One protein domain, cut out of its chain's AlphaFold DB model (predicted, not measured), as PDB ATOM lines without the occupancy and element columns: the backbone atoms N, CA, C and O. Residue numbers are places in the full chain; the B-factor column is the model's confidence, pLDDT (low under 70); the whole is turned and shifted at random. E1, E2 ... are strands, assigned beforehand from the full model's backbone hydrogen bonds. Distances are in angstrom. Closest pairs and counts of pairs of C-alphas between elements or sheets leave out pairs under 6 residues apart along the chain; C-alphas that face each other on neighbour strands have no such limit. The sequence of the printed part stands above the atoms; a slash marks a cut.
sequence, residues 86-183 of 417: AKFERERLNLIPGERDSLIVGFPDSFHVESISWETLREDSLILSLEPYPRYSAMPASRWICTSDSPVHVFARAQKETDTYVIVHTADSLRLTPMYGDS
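What this domain is: This is residues 86 to 183 of the 417 residues of an uncharacterized protein of bacterium SM23_57 (UniProt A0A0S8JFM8). Two twisted sheets of four strands, E3 E4 E5 E8 and E1 E2 E7 E6, lie face to face as a sandwich, their strands at only 12 degrees to each other. The chain changes sheets at the links E2 to E3, E5 to E6 and E7 to E8. The printed part has 98 residues with eight named strands, E1 to E8 in order, and no named helix: the class is all strand, and both sheets are antiparallel. It is compact, with a radius of gyration of the C-alphas of 13.4 A and spans of 42 by 29 by 22 A.

How they stand to each other: Look first at E3, residues 113 to 122, E4, residues 125 to 132, and E5, residues 142 to 147: two hairpins in a row, they form a meander, each strand the antiparallel neighbour of the one before. N 117 and O 129, at 2.9 A, and N 128 and O 144, at 2.8 A, are within hydrogen-bond range. E8, residues 175 to 180, is antiparallel to E5, with N 145 and O 177 at 2.9 A. In the other sheet, E1, residues 89 to 92, and E2, residues 101 to 106, are a hairpin, with N 91 and O 104 at 2.9 A. E7, residues 165 to 170, is antiparallel to E2, with N 103 and O 168 at 2.8 A. It forms a hairpin with E6, residues 152 to 156, where N 155 and O 167 are at 2.8 A. Between the sheets, the closest C-alphas of E4 and E6, Ser 125 and Val 152, are 6.1 A apart.

Where its parts are: Find C-alpha 89 at (-121.639, -49.182, 0.442), where E1 begins. E3 starts at C-alpha 113, (-124.186, -47.090, 12.287), and runs 25.9 A; E4 runs 22.9 A. E8 ends at C-alpha 180, (-113.180, -56.539, 9.031).

The domain as a whole: The C-alphas farthest apart, Glu 99 and Arg 135, are 42.2 A apart. The printed part has no cut and no long link. Its mean pLDDT is 91.6; residue 98 and residues 158 to 163 are under 70.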
ATOM      1  N   ALA A  86    -120.359 -54.248  10.173       95.81
ATOM      2  CA  ALA A  86    -121.172 -53.423   9.289       95.81
ATOM      3  C   ALA A  86    -120.515 -53.297   7.905       95.81
ATOM      4  O   ALA A  86    -119.289 -53.306   7.766       95.81
ATOM      5  N   LYS A  87    -121.320 -53.193   6.848       96.12
ATOM      6  CA  LYS A  87    -120.805 -53.115   5.477       96.12
ATOM      7  C   LYS A  87    -120.819 -51.676   4.992       96.12
ATOM      8  O   LYS A  87    -121.837 -51.003   5.088       96.12
ATOM      9  N   PHE A  88    -119.704 -51.249   4.415       96.25
ATOM     10  CA  PHE A  88    -119.677 -50.057   3.580       96.25
ATOM     11  C   PHE A  88    -120.435 -50.318   2.273       96.25
ATOM     12  O   PHE A  88    -120.324 -51.392   1.675       96.25
ATOM     13  N   GLU A  89    -121.148 -49.304   1.808       95.38
ATOM     14  CA  GLU A  89    -121.639 -49.182   0.442       95.38
ATOM     15  C   GLU A  89    -120.705 -48.252  -0.327       95.38
ATOM     16  O   GLU A  89    -120.138 -47.319   0.244       95.38
ATOM     17  N   ARG A  90    -120.485 -48.516  -1.617       94.81
ATOM     18  CA  ARG A  90    -119.623 -47.656  -2.424       94.81
ATOM     19  C   ARG A  90    -120.093 -47.533  -3.858       94.81
ATOM     20  O   ARG A  90    -120.489 -48.523  -4.470       94.81
ATOM     21  N   GLU A  91    -119.920 -46.346  -4.411       94.88
ATOM     22  CA  GLU A  91    -120.205 -46.037  -5.805       94.88
ATOM     23  C   GLU A  91    -119.046 -45.240  -6.401       94.88
ATOM     24  O   GLU A  91    -118.603 -44.232  -5.849       94.88
ATOM     25  N   ARG A  92    -118.508 -45.718  -7.527       94.62
ATOM     26  CA  ARG A  92    -117.405 -45.048  -8.219       94.62
ATOM     27  C   ARG A  92    -117.975 -43.965  -9.127       94.62
ATOM     28  O   ARG A  92    -118.802 -44.261  -9.979       94.62
ATOM     29  N   LEU A  93    -117.498 -42.734  -8.972       93.12
ATOM     30  CA  LEU A  93    -118.014 -41.567  -9.698       93.12
ATOM     31  C   LEU A  93    -117.376 -41.348 -11.072       93.12
ATOM     32  O   LEU A  93    -117.839 -40.508 -11.841       93.12
ATOM     33  N   ASN A  94    -116.309 -42.077 -11.388       89.12
ATOM     34  CA  ASN A  94    -115.557 -41.848 -12.615       89.12
ATOM     35  C   ASN A  94    -116.015 -42.777 -13.737       89.12
ATOM     36  O   ASN A  94    -116.099 -43.991 -13.561       89.12
ATOM     37  N   LEU A  95    -116.252 -42.185 -14.911       77.88
ATOM     38  CA  LEU A  95    -116.648 -42.894 -16.130       77.88
ATOM     39  C   LEU A  95    -115.479 -43.645 -16.787       77.88
ATOM     40  O   LEU A  95    -115.702 -44.648 -17.461       77.88
ATOM     41  N   ILE A  96    -114.244 -43.161 -16.606       78.00
ATOM     42  CA  ILE A  96    -113.039 -43.701 -17.248       78.00
ATOM     43  C   ILE A  96    -112.041 -44.143 -16.164       78.00
ATOM     44  O   ILE A  96    -111.639 -43.317 -15.340       78.00
ATOM     45  N   PRO A  97    -111.626 -45.422 -16.133       73.56
ATOM     46  CA  PRO A  97    -110.573 -45.892 -15.235       73.56
ATOM     47  C   PRO A  97    -109.205 -45.281 -15.587       73.56
ATOM     48  O   PRO A  97    -108.813 -45.320 -16.749       73.56
ATOM     49  N   GLY A  98    -108.447 -44.811 -14.588       69.19
ATOM     50  CA  GLY A  98    -106.983 -44.673 -14.696       69.19
ATOM     51  C   GLY A  98    -106.370 -43.270 -14.612       69.19
ATOM     52  O   GLY A  98    -105.154 -43.199 -14.520       69.19
ATOM     53  N   GLU A  99    -107.148 -42.183 -14.602       77.81
ATOM     54  CA  GLU A  99    -106.568 -40.818 -14.541       77.81
ATOM     55  C   GLU A  99    -106.906 -40.024 -13.286       77.81
ATOM     56  O   GLU A  99    -106.206 -39.070 -12.981       77.81
ATOM     57  N   ARG A 100    -108.015 -40.358 -12.622       89.94
ATOM     58  CA  ARG A 100    -108.458 -39.865 -11.312       89.94
ATOM     59  C   ARG A 100    -109.344 -40.948 -10.730       89.94
ATOM     60  O   ARG A 100    -109.987 -41.680 -11.492       89.94
ATOM     61  N   ASP A 101    -109.447 -41.029  -9.412       93.88
ATOM     62  CA  ASP A 101    -110.430 -41.886  -8.760       93.88
ATOM     63  C   ASP A 101    -111.260 -41.108  -7.745       93.88
ATOM     64  O   ASP A 101    -110.742 -40.303  -6.973       93.88
ATOM     65  N   SER A 102    -112.567 -41.327  -7.789       94.25
ATOM     66  CA  SER A 102    -113.541 -40.682  -6.920       94.25
ATOM     67  C   SER A 102    -114.576 -41.723  -6.527       94.25
ATOM     68  O   SER A 102    -115.176 -42.371  -7.388       94.25
ATOM     69  N   LEU A 103    -114.783 -41.880  -5.227       94.88
ATOM     70  CA  LEU A 103    -115.661 -42.879  -4.645       94.88
ATOM     71  C   LEU A 103    -116.606 -42.200  -3.663       94.88
ATOM     72  O   LEU A 103    -116.148 -41.559  -2.722       94.88
ATOM     73  N   ILE A 104    -117.909 -42.374  -3.849       94.75
ATOM     74  CA  ILE A 104    -118.866 -42.165  -2.766       94.75
ATOM     75  C   ILE A 104    -118.818 -43.412  -1.895       94.75
ATOM     76  O   ILE A 104    -118.981 -44.521  -2.399       94.75
ATOM     77  N   VAL A 105    -118.581 -43.230  -0.604       95.50
ATOM     78  CA  VAL A 105    -118.601 -44.288   0.404       95.50
ATOM     79  C   VAL A 105    -119.701 -43.969   1.394       95.50
ATOM     80  O   VAL A 105    -119.707 -42.882   1.957       95.50
ATOM     81  N   GLY A 106    -120.609 -44.909   1.609       95.00
ATOM     82  CA  GLY A 106    -121.687 -44.798   2.577       95.00
ATOM     83  C   GLY A 106    -121.873 -46.066   3.395       95.00
ATOM     84  O   GLY A 106    -121.031 -46.968   3.379       95.00
ATOM     85  N   PHE A 107    -122.998 -46.155   4.094       94.69
ATOM     86  CA  PHE A 107    -123.446 -47.380   4.749       94.69
ATOM     87  C   PHE A 107    -124.974 -47.510   4.639       94.69
ATOM     88  O   PHE A 107    -125.688 -46.530   4.845       94.69
ATOM     89  N   PRO A 108    -125.500 -48.714   4.351       92.56
ATOM     90  CA  PRO A 108    -126.942 -48.930   4.242       92.56
ATOM     91  C   PRO A 108    -127.608 -49.113   5.616       92.56
ATOM     92  O   PRO A 108    -128.825 -49.000   5.744       92.56
ATOM     93  N   ASP A 109    -126.819 -49.429   6.645       93.44
ATOM     94  CA  ASP A 109    -127.295 -49.764   7.984       93.44
ATOM     95  C   ASP A 109    -127.373 -48.529   8.889       93.44
ATOM     96  O   ASP A 109    -126.579 -48.348   9.812       93.44
ATOM     97  N   SER A 110    -128.355 -47.672   8.620       92.44
ATOM     98  CA  SER A 110    -128.642 -46.494   9.448       92.44
ATOM     99  C   SER A 110    -129.227 -46.827  10.818       92.44
ATOM    100  O   SER A 110    -129.426 -45.932  11.637       92.44
ATOM    101  N   PHE A 111    -129.539 -48.101  11.076       93.38
ATOM    102  CA  PHE A 111    -130.060 -48.510  12.367       93.38
ATOM    103  C   PHE A 111    -128.941 -48.672  13.391       93.38
ATOM    104  O   PHE A 111    -129.107 -48.233  14.529       93.38
ATOM    105  N   HIS A 112    -127.811 -49.268  12.994       95.81
ATOM    106  CA  HIS A 112    -126.707 -49.510  13.917       95.81
ATOM    107  C   HIS A 112    -125.535 -48.531  13.779       95.81
ATOM    108  O   HIS A 112    -124.835 -48.287  14.764       95.81
ATOM    109  N   VAL A 113    -125.320 -47.972  12.586       95.75
ATOM    110  CA  VAL A 113    -124.186 -47.090  12.287       95.75
ATOM    111  C   VAL A 113    -124.616 -45.629  12.357       95.75
ATOM    112  O   VAL A 113    -125.605 -45.232  11.748       95.75
ATOM    113  N   GLU A 114    -123.861 -44.833  13.110       93.75
ATOM    114  CA  GLU A 114    -124.111 -43.405  13.299       93.75
ATOM    115  C   GLU A 114    -123.431 -42.568  12.215       93.75
ATOM    116  O   GLU A 114    -124.025 -41.633  11.676       93.75
ATOM    117  N   SER A 115    -122.171 -42.882  11.908       93.81
ATOM    118  CA  SER A 115    -121.355 -42.062  11.013       93.81
ATOM    119  C   SER A 115    -120.164 -42.819  10.426       93.81
ATOM    120  O   SER A 115    -119.861 -43.951  10.810       93.81
ATOM    121  N   ILE A 116    -119.482 -42.172   9.479       94.94
ATOM    122  CA  ILE A 116    -118.182 -42.599   8.958       94.94
ATOM    123  C   ILE A 116    -117.111 -41.677   9.536       94.94
ATOM    124  O   ILE A 116    -117.156 -40.466   9.314       94.94
ATOM    125  N   SER A 117    -116.129 -42.242  10.233       94.94
ATOM    126  CA  SER A 117    -114.921 -41.530  10.649       94.94
ATOM    127  C   SER A 117    -113.761 -41.852   9.705       94.94
ATOM    128  O   SER A 117    -113.784 -42.848   8.971       94.94
ATOM    129  N   TRP A 118    -112.730 -41.006   9.699       96.38
ATOM    130  CA  TRP A 118    -111.505 -41.292   8.963       96.38
ATOM    131  C   TRP A 118    -110.256 -40.804   9.686       96.38
ATOM    132  O   TRP A 118    -110.263 -39.783  10.373       96.38
ATOM    133  N   GLU A 119    -109.168 -41.536   9.482       97.12
ATOM    134  CA  GLU A 119    -107.842 -41.227  10.003       97.12
ATOM    135  C   GLU A 119    -106.837 -41.251   8.849       97.12
ATOM    136  O   GLU A 119    -106.675 -42.263   8.162       97.12
ATOM    137  N   THR A 120    -106.168 -40.125   8.606       96.94
ATOM    138  CA  THR A 120    -105.101 -40.037   7.606       96.94
ATOM    139  C   THR A 120    -103.830 -40.653   8.179       96.94
ATOM    140  O   THR A 120    -103.250 -40.113   9.119       96.94
ATOM    141  N   LEU A 121    -103.383 -41.770   7.603       96.31
ATOM    142  CA  LEU A 121    -102.124 -42.409   7.992       96.31
ATOM    143  C   LEU A 121    -100.930 -41.679   7.371       96.31
ATOM    144  O   LEU A 121     -99.906 -41.471   8.023       96.31
ATOM    145  N   ARG A 122    -101.064 -41.316   6.091       96.62
ATOM    146  CA  ARG A 122    -100.106 -40.560   5.275       96.62
ATOM    147  C   ARG A 122    -100.879 -39.777   4.215       96.62
ATOM    148  O   ARG A 122    -102.070 -39.994   4.036       96.62
ATOM    149  N   GLU A 123    -100.216 -38.895   3.472       96.06
ATOM    150  CA  GLU A 123    -100.889 -38.153   2.393       96.06
ATOM    151  C   GLU A 123    -101.535 -39.088   1.357       96.06
ATOM    152  O   GLU A 123    -102.632 -38.811   0.889       96.06
ATOM    153  N   ASP A 124    -100.898 -40.222   1.065       96.75
ATOM    154  CA  ASP A 124    -101.299 -41.230   0.077       96.75
ATOM    155  C   ASP A 124    -102.229 -42.333   0.627       96.75
ATOM    156  O   ASP A 124    -102.623 -43.253  -0.100       96.75
ATOM    157  N   SER A 125    -102.570 -42.283   1.921       97.12
ATOM    158  CA  SER A 125    -103.315 -43.357   2.574       97.12
ATOM    159  C   SER A 125    -104.133 -42.921   3.787       97.12
ATOM    160  O   SER A 125    -103.694 -42.167   4.655       97.12
ATOM    161  N   LEU A 126    -105.342 -43.466   3.894       97.69
ATOM    162  CA  LEU A 126    -106.241 -43.222   5.019       97.69
ATOM    163  C   LEU A 126    -107.016 -44.477   5.404       97.69
ATOM    164  O   LEU A 126    -107.159 -45.404   4.607       97.69
ATOM    165  N   ILE A 127    -107.536 -44.487   6.626       98.06
ATOM    166  CA  ILE A 127    -108.473 -45.492   7.115       98.06
ATOM    167  C   ILE A 127    -109.846 -44.840   7.226       98.06
ATOM    168  O   ILE A 127    -109.984 -43.828   7.904       98.06
ATOM    169  N   LEU A 128    -110.860 -45.437   6.605       97.31
ATOM    170  CA  LEU A 128    -112.265 -45.161   6.900       97.31
ATOM    171  C   LEU A 128    -112.750 -46.150   7.956       97.31
ATOM    172  O   LEU A 128    -112.455 -47.340   7.832       97.31
ATOM    173  N   SER A 129    -113.531 -45.698   8.933       97.12
ATOM    174  CA  SER A 129    -114.185 -46.562   9.923       97.12
ATOM    175  C   SER A 129    -115.680 -46.264   9.991       97.12
ATOM    176  O   SER A 129    -116.086 -45.105   9.953       97.12
ATOM    177  N   LEU A 130    -116.507 -47.306  10.089       96.44
ATOM    178  CA  LEU A 130    -117.917 -47.149  10.447       96.44
ATOM    179  C   LEU A 130    -118.035 -47.055  11.965       96.44
ATOM    180  O   LEU A 130    -117.640 -47.987  12.666       96.44
ATOM    181  N   GLU A 131    -118.594 -45.950  12.451       96.06
ATOM    182  CA  GLU A 131    -118.806 -45.709  13.876       96.06
ATOM    183  C   GLU A 131    -120.233 -46.119  14.261       96.06
ATOM    184  O   GLU A 131    -121.196 -45.486  13.806       96.06
ATOM    185  N   PRO A 132    -120.413 -47.185  15.061       96.25
ATOM    186  CA  PRO A 132    -121.730 -47.564  15.547       96.25
ATOM    187  C   PRO A 132    -122.257 -46.538  16.552       96.25
ATOM    188  O   PRO A 132    -121.481 -45.903  17.269       96.25
ATOM    189  N   TYR A 133    -123.584 -46.439  16.688       95.38
ATOM    190  CA  TYR A 133    -124.162 -45.712  17.822       95.38
ATOM    191  C   TYR A 133    -123.628 -46.288  19.147       95.38
ATOM    192  O   TYR A 133    -123.436 -47.504  19.239       95.38
ATOM    193  N   PRO A 134    -123.486 -45.484  20.223       95.75
ATOM    194  CA  PRO A 134    -122.898 -45.942  21.489       95.75
ATOM    195  C   PRO A 134    -123.505 -47.237  22.055       95.75
ATOM    196  O   PRO A 134    -122.797 -48.084  22.601       95.75
ATOM    197  N   ARG A 135    -124.817 -47.422  21.874       95.06
ATOM    198  CA  ARG A 135    -125.563 -48.626  22.278       95.06
ATOM    199  C   ARG A 135    -125.143 -49.909  21.545       95.06
ATOM    200  O   ARG A 135    -125.324 -50.988  22.088       95.06
ATOM    201  N   TYR A 136    -124.589 -49.791  20.339       96.44
ATOM    202  CA  TYR A 136    -124.136 -50.897  19.493       96.44
ATOM    203  C   TYR A 136    -122.606 -50.972  19.428       96.44
ATOM    204  O   TYR A 136    -122.044 -51.590  18.529       96.44
ATOM    205  N   SER A 137    -121.907 -50.376  20.397       95.81
ATOM    206  CA  SER A 137    -120.437 -50.384  20.483       95.81
ATOM    207  C   SER A 137    -119.816 -51.784  20.581       95.81
ATOM    208  O   SER A 137    -118.627 -51.945  20.323       95.81
ATOM    209  N   ALA A 138    -120.610 -52.808  20.910       96.00
ATOM    210  CA  ALA A 138    -120.185 -54.205  20.893       96.00
ATOM    211  C   ALA A 138    -120.113 -54.819  19.479       96.00
ATOM    212  O   ALA A 138    -119.654 -55.954  19.335       96.00
ATOM    213  N   MET A 139    -120.580 -54.117  18.438       96.06
ATOM    214  CA  MET A 139    -120.477 -54.588  17.056       96.06
ATOM    215  C   MET A 139    -119.018 -54.694  16.595       96.06
ATOM    216  O   MET A 139    -118.187 -53.869  16.984       96.06
ATOM    217  N   PRO A 140    -118.687 -55.657  15.716       95.06
ATOM    218  CA  PRO A 140    -117.354 -55.729  15.139       95.06
ATOM    219  C   PRO A 140    -117.036 -54.470  14.336       95.06
ATOM    220  O   PRO A 140    -117.843 -54.013  13.521       95.06
ATOM    221  N   ALA A 141    -115.827 -53.948  14.526       93.44
ATOM    222  CA  ALA A 141    -115.344 -52.807  13.764       93.44
ATOM    223  C   ALA A 141    -115.307 -53.123  12.259       93.44
ATOM    224  O   ALA A 141    -114.884 -54.205  11.839       93.44
ATOM    225  N   SER A 142    -115.701 -52.147  11.444       97.12
ATOM    226  CA  SER A 142    -115.593 -52.206   9.989       97.12
ATOM    227  C   SER A 142    -114.727 -51.062   9.505       97.12
ATOM    228  O   SER A 142    -115.067 -49.895   9.710       97.12
ATOM    229  N   ARG A 143    -113.586 -51.400   8.902       97.81
ATOM    230  CA  ARG A 143    -112.600 -50.424   8.444       97.81
ATOM    231  C   ARG A 143    -112.179 -50.697   7.015       97.81
ATOM    232  O   ARG A 143    -112.065 -51.852   6.617       97.81
ATOM    233  N   TRP A 144    -111.887 -49.652   6.255       97.44
ATOM    234  CA  TRP A 144    -111.280 -49.740   4.928       97.44
ATOM    235  C   TRP A 144    -109.986 -48.944   4.905       97.44
ATOM    236  O   TRP A 144    -109.993 -47.764   5.235       97.44
ATOM    237  N   ILE A 145    -108.891 -49.567   4.468       97.69
ATOM    238  CA  ILE A 145    -107.679 -48.828   4.117       97.69
ATOM    239  C   ILE A 145    -107.811 -48.394   2.658       97.69
ATOM    240  O   ILE A 145    -107.906 -49.228   1.754       97.69
ATOM    241  N   CYS A 146    -107.795 -47.088   2.439       97.19
ATOM    242  CA  CYS A 146    -107.727 -46.464   1.131       97.19
ATOM    243  C   CYS A 146    -106.272 -46.071   0.859       97.19
ATOM    244  O   CYS A 146    -105.681 -45.341   1.649       97.19
ATOM    245  N   THR A 147    -105.698 -46.549  -0.243       97.56
ATOM    246  CA  THR A 147    -104.321 -46.230  -0.668       97.56
ATOM    247  C   THR A 147    -104.309 -45.789  -2.126       97.56
ATOM    248  O   THR A 147    -105.130 -46.261  -2.916       97.56
ATOM    249  N   SER A 148    -103.404 -44.887  -2.486       96.50
ATOM    250  CA  SER A 148    -103.210 -44.391  -3.851       96.50
ATOM    251  C   SER A 148    -101.741 -44.020  -4.066       96.50
ATOM    252  O   SER A 148    -100.990 -43.931  -3.102       96.50
ATOM    253  N   ASP A 149    -101.329 -43.815  -5.316       96.06
ATOM    254  CA  ASP A 149     -99.994 -43.288  -5.643       96.06
ATOM    255  C   ASP A 149     -99.940 -41.746  -5.514       96.06
ATOM    256  O   ASP A 149     -98.865 -41.154  -5.416       96.06
ATOM    257  N   SER A 150    -101.112 -41.106  -5.434       96.12
ATOM    258  CA  SER A 150    -101.305 -39.673  -5.186       96.12
ATOM    259  C   SER A 150    -102.001 -39.422  -3.849       96.12
ATOM    260  O   SER A 150    -102.682 -40.317  -3.338       96.12
ATOM    261  N   PRO A 151    -101.944 -38.189  -3.305       97.69
ATOM    262  CA  PRO A 151    -102.676 -37.845  -2.097       97.69
ATOM    263  C   PRO A 151    -104.163 -38.228  -2.154       97.69
ATOM    264  O   PRO A 151    -104.823 -38.093  -3.193       97.69
ATOM    265  N   VAL A 152    -104.682 -38.733  -1.035       97.50
ATOM    266  CA  VAL A 152    -106.081 -39.133  -0.867       97.50
ATOM    267  C   VAL A 152    -106.799 -38.085  -0.023       97.50
ATOM    268  O   VAL A 152    -106.418 -37.791   1.109       97.50
ATOM    269  N   HIS A 153    -107.874 -37.532  -0.571       96.56
ATOM    270  CA  HIS A 153    -108.695 -36.507   0.062       96.56
ATOM    271  C   HIS A 153    -110.080 -37.057   0.403       96.56
ATOM    272  O   HIS A 153    -110.651 -37.831  -0.367       96.56
ATOM    273  N   VAL A 154    -110.637 -36.628   1.540       95.31
ATOM    274  CA  VAL A 154    -112.015 -36.939   1.949       95.31
ATOM    275  C   VAL A 154    -112.822 -35.652   2.002       95.31
ATOM    276  O   VAL A 154    -112.417 -34.684   2.645       95.31
ATOM    277  N   PHE A 155    -113.978 -35.653   1.349       93.38
ATOM    278  CA  PHE A 155    -114.956 -34.576   1.408       93.38
ATOM    279  C   PHE A 155    -116.226 -35.088   2.099       93.38
ATOM    280  O   PHE A 155    -116.878 -36.007   1.601       93.38
ATOM    281  N   ALA A 156    -116.572 -34.489   3.239       86.81
ATOM    282  CA  ALA A 156    -117.814 -34.743   3.974       86.81
ATOM    283  C   ALA A 156    -118.857 -33.656   3.665       86.81
ATOM    284  O   ALA A 156    -118.503 -32.510   3.357       86.81
ATOM    285  N   ARG A 157    -120.146 -33.993   3.729       72.19
ATOM    286  CA  ARG A 157    -121.247 -33.141   3.267       72.19
ATOM    287  C   ARG A 157    -121.760 -32.239   4.399       72.19
ATOM    288  O   ARG A 157    -122.935 -32.201   4.695       72.19
ATOM    289  N   ALA A 158    -120.876 -31.394   4.931       59.00
ATOM    290  CA  ALA A 158    -121.143 -30.414   5.993       59.00
ATOM    291  C   ALA A 158    -121.599 -30.995   7.357       59.00
ATOM    292  O   ALA A 158    -122.550 -31.746   7.492       59.00
ATOM    293  N   GLN A 159    -120.953 -30.501   8.417       51.66
ATOM    294  CA  GLN A 159    -120.939 -30.972   9.816       51.66
ATOM    295  C   GLN A 159    -122.277 -31.155  10.582       51.66
ATOM    296  O   GLN A 159    -122.232 -31.394  11.789       51.66
ATOM    297  N   LYS A 160    -123.455 -30.979   9.972       54.19
ATOM    298  CA  LYS A 160    -124.748 -30.962  10.693       54.19
ATOM    299  C   LYS A 160    -125.841 -31.857  10.114       54.19
ATOM    300  O   LYS A 160    -126.913 -31.923  10.713       54.19
ATOM    301  N   GLU A 161    -125.584 -32.547   9.013       56.00
ATOM    302  CA  GLU A 161    -126.418 -33.663   8.575       56.00
ATOM    303  C   GLU A 161    -125.690 -34.951   8.973       56.00
ATOM    304  O   GLU A 161    -124.463 -34.988   9.016       56.00
ATOM    305  N   THR A 162    -126.423 -35.981   9.394       56.56
ATOM    306  CA  THR A 162    -125.856 -37.300   9.705       56.56
ATOM    307  C   THR A 162    -125.287 -37.876   8.414       56.56
ATOM    308  O   THR A 162    -126.015 -38.530   7.664       56.56
ATOM    309  N   ASP A 163    -124.033 -37.535   8.111       61.72
ATOM    310  CA  ASP A 163    -123.373 -37.828   6.844       61.72
ATOM    311  C   ASP A 163    -123.303 -39.341   6.649       61.72
ATOM    312  O   ASP A 163    -122.399 -40.037   7.108       61.72
ATOM    313  N   THR A 164    -124.305 -39.853   5.943       82.31
ATOM    314  CA  THR A 164    -124.400 -41.256   5.537       82.31
ATOM    315  C   THR A 164    -123.400 -41.563   4.426       82.31
ATOM    316  O   THR A 164    -123.226 -42.725   4.074       82.31
ATOM    317  N   TYR A 165    -122.761 -40.528   3.862       91.12
ATOM    318  CA  TYR A 165    -121.858 -40.614   2.726       91.12
ATOM    319  C   TYR A 165    -120.665 -39.662   2.865       91.12
ATOM    320  O   TYR A 165    -120.824 -38.495   3.221       91.12
ATOM    321  N   VAL A 166    -119.486 -40.138   2.478       94.25
ATOM    322  CA  VAL A 166    -118.266 -39.349   2.277       94.25
ATOM    323  C   VAL A 166    -117.743 -39.565   0.860       94.25
ATOM    324  O   VAL A 166    -117.944 -40.627   0.271       94.25
ATOM    325  N   ILE A 167    -117.065 -38.569   0.293       95.12
ATOM    326  CA  ILE A 167    -116.408 -38.696  -1.013       95.12
ATOM    327  C   ILE A 167    -114.913 -38.861  -0.788       95.12
ATOM    328  O   ILE A 167    -114.271 -37.966  -0.247       95.12
ATOM    329  N   VAL A 168    -114.355 -39.974  -1.249       96.19
ATOM    330  CA  VAL A 168    -112.910 -40.215  -1.284       96.19
ATOM    331  C   VAL A 168    -112.406 -39.922  -2.686       96.19
ATOM    332  O   VAL A 168    -112.927 -40.469  -3.656       96.19
ATOM    333  N   HIS A 169    -111.396 -39.069  -2.803       96.12
ATOM    334  CA  HIS A 169    -110.854 -38.616  -4.077       96.12
ATOM    335  C   HIS A 169    -109.332 -38.714  -4.106       96.12
ATOM    336  O   HIS A 169    -108.667 -38.414  -3.118       96.12
ATOM    337  N   THR A 170    -108.776 -39.071  -5.256       96.12
ATOM    338  CA  THR A 170    -107.339 -39.032  -5.519       96.12
ATOM    339  C   THR A 170    -107.076 -38.798  -7.011       96.12
ATOM    340  O   THR A 170    -107.938 -39.050  -7.861       96.12
ATOM    341  N   ALA A 171    -105.888 -38.285  -7.334       95.31
ATOM    342  CA  ALA A 171    -105.461 -38.066  -8.712       95.31
ATOM    343  C   ALA A 171    -105.017 -39.356  -9.424       95.31
ATOM    344  O   ALA A 171    -104.935 -39.340 -10.637       95.31
ATOM    345  N   ASP A 172    -104.798 -40.462  -8.710       94.00
ATOM    346  CA  ASP A 172    -104.440 -41.761  -9.301       94.00
ATOM    347  C   ASP A 172    -105.533 -42.814  -9.042       94.00
ATOM    348  O   ASP A 172    -106.673 -42.483  -8.723       94.00
ATOM    349  N   SER A 173    -105.235 -44.104  -9.219       93.62
ATOM    350  CA  SER A 173    -106.175 -45.186  -8.902       93.62
ATOM    351  C   SER A 173    -106.280 -45.431  -7.394       93.62
ATOM    352  O   SER A 173    -105.262 -45.667  -6.742       93.62
ATOM    353  N   LEU A 174    -107.501 -45.495  -6.852       94.75
ATOM    354  CA  LEU A 174    -107.722 -45.825  -5.445       94.75
ATOM    355  C   LEU A 174    -107.759 -47.347  -5.243       94.75
ATOM    356  O   LEU A 174    -108.552 -48.062  -5.864       94.75
ATOM    357  N   ARG A 175    -106.941 -47.856  -4.322       96.00
ATOM    358  CA  ARG A 175    -106.960 -49.252  -3.870       96.00
ATOM    359  C   ARG A 175    -107.608 -49.327  -2.492       96.00
ATOM    360  O   ARG A 175    -107.169 -48.660  -1.557       96.00
ATOM    361  N   LEU A 176    -108.643 -50.156  -2.376       96.19
ATOM    362  CA  LEU A 176    -109.397 -50.372  -1.142       96.19
ATOM    363  C   LEU A 176    -109.059 -51.746  -0.569       96.19
ATOM    364  O   LEU A 176    -109.285 -52.759  -1.232       96.19
ATOM    365  N   THR A 177    -108.569 -51.781   0.665       97.50
ATOM    366  CA  THR A 177    -108.317 -53.027   1.396       97.50
ATOM    367  C   THR A 177    -109.266 -53.106   2.587       97.50
ATOM    368  O   THR A 177    -109.126 -52.310   3.521       97.50
ATOM    369  N   PRO A 178    -110.249 -54.023   2.580       96.56
ATOM    370  CA  PRO A 178    -111.147 -54.169   3.709       96.56
ATOM    371  C   PRO A 178    -110.441 -54.773   4.926       96.56
ATOM    372  O   PRO A 178    -109.719 -55.760   4.816       96.56
ATOM    373  N   MET A 179    -110.706 -54.195   6.093       96.00
ATOM    374  CA  MET A 179    -110.301 -54.675   7.408       96.00
ATOM    375  C   MET A 179    -111.556 -54.886   8.251       96.00
ATOM    376  O   MET A 179    -112.131 -53.954   8.817       96.00
ATOM    377  N   TYR A 180    -111.987 -56.133   8.310       94.12
ATOM    378  CA  TYR A 180    -113.180 -56.539   9.031       94.12
ATOM    379  C   TYR A 180    -112.782 -57.172  10.359       94.12
ATOM    380  O   TYR A 180    -111.907 -58.036  10.386       94.12
ATOM    381  N   GLY A 181    -113.407 -56.732  11.451       93.12
ATOM    382  CA  GLY A 181    -113.355 -57.470  12.707       93.12
ATOM    383  C   GLY A 181    -114.022 -58.838  12.561       93.12
ATOM    384  O   GLY A 181    -114.918 -59.014  11.730       93.12
ATOM    385  N   ASP A 182    -113.594 -59.801  13.374       96.56
ATOM    386  CA  ASP A 182    -114.239 -61.110  13.429       96.56
ATOM    387  C   ASP A 182    -115.704 -60.974  13.855       96.56
ATOM    388  O   ASP A 182    -116.068 -60.091  14.635       96.56
ATOM    389  N   SER A 183    -116.555 -61.872  13.357       97.00
ATOM    390  CA  SER A 183    -117.940 -61.933  13.816       97.00
ATOM    391  C   SER A 183    -117.988 -62.228  15.314       97.00
ATOM    392  O   SER A 183    -117.327 -63.147  15.801       97.00
TER     393      SER A 183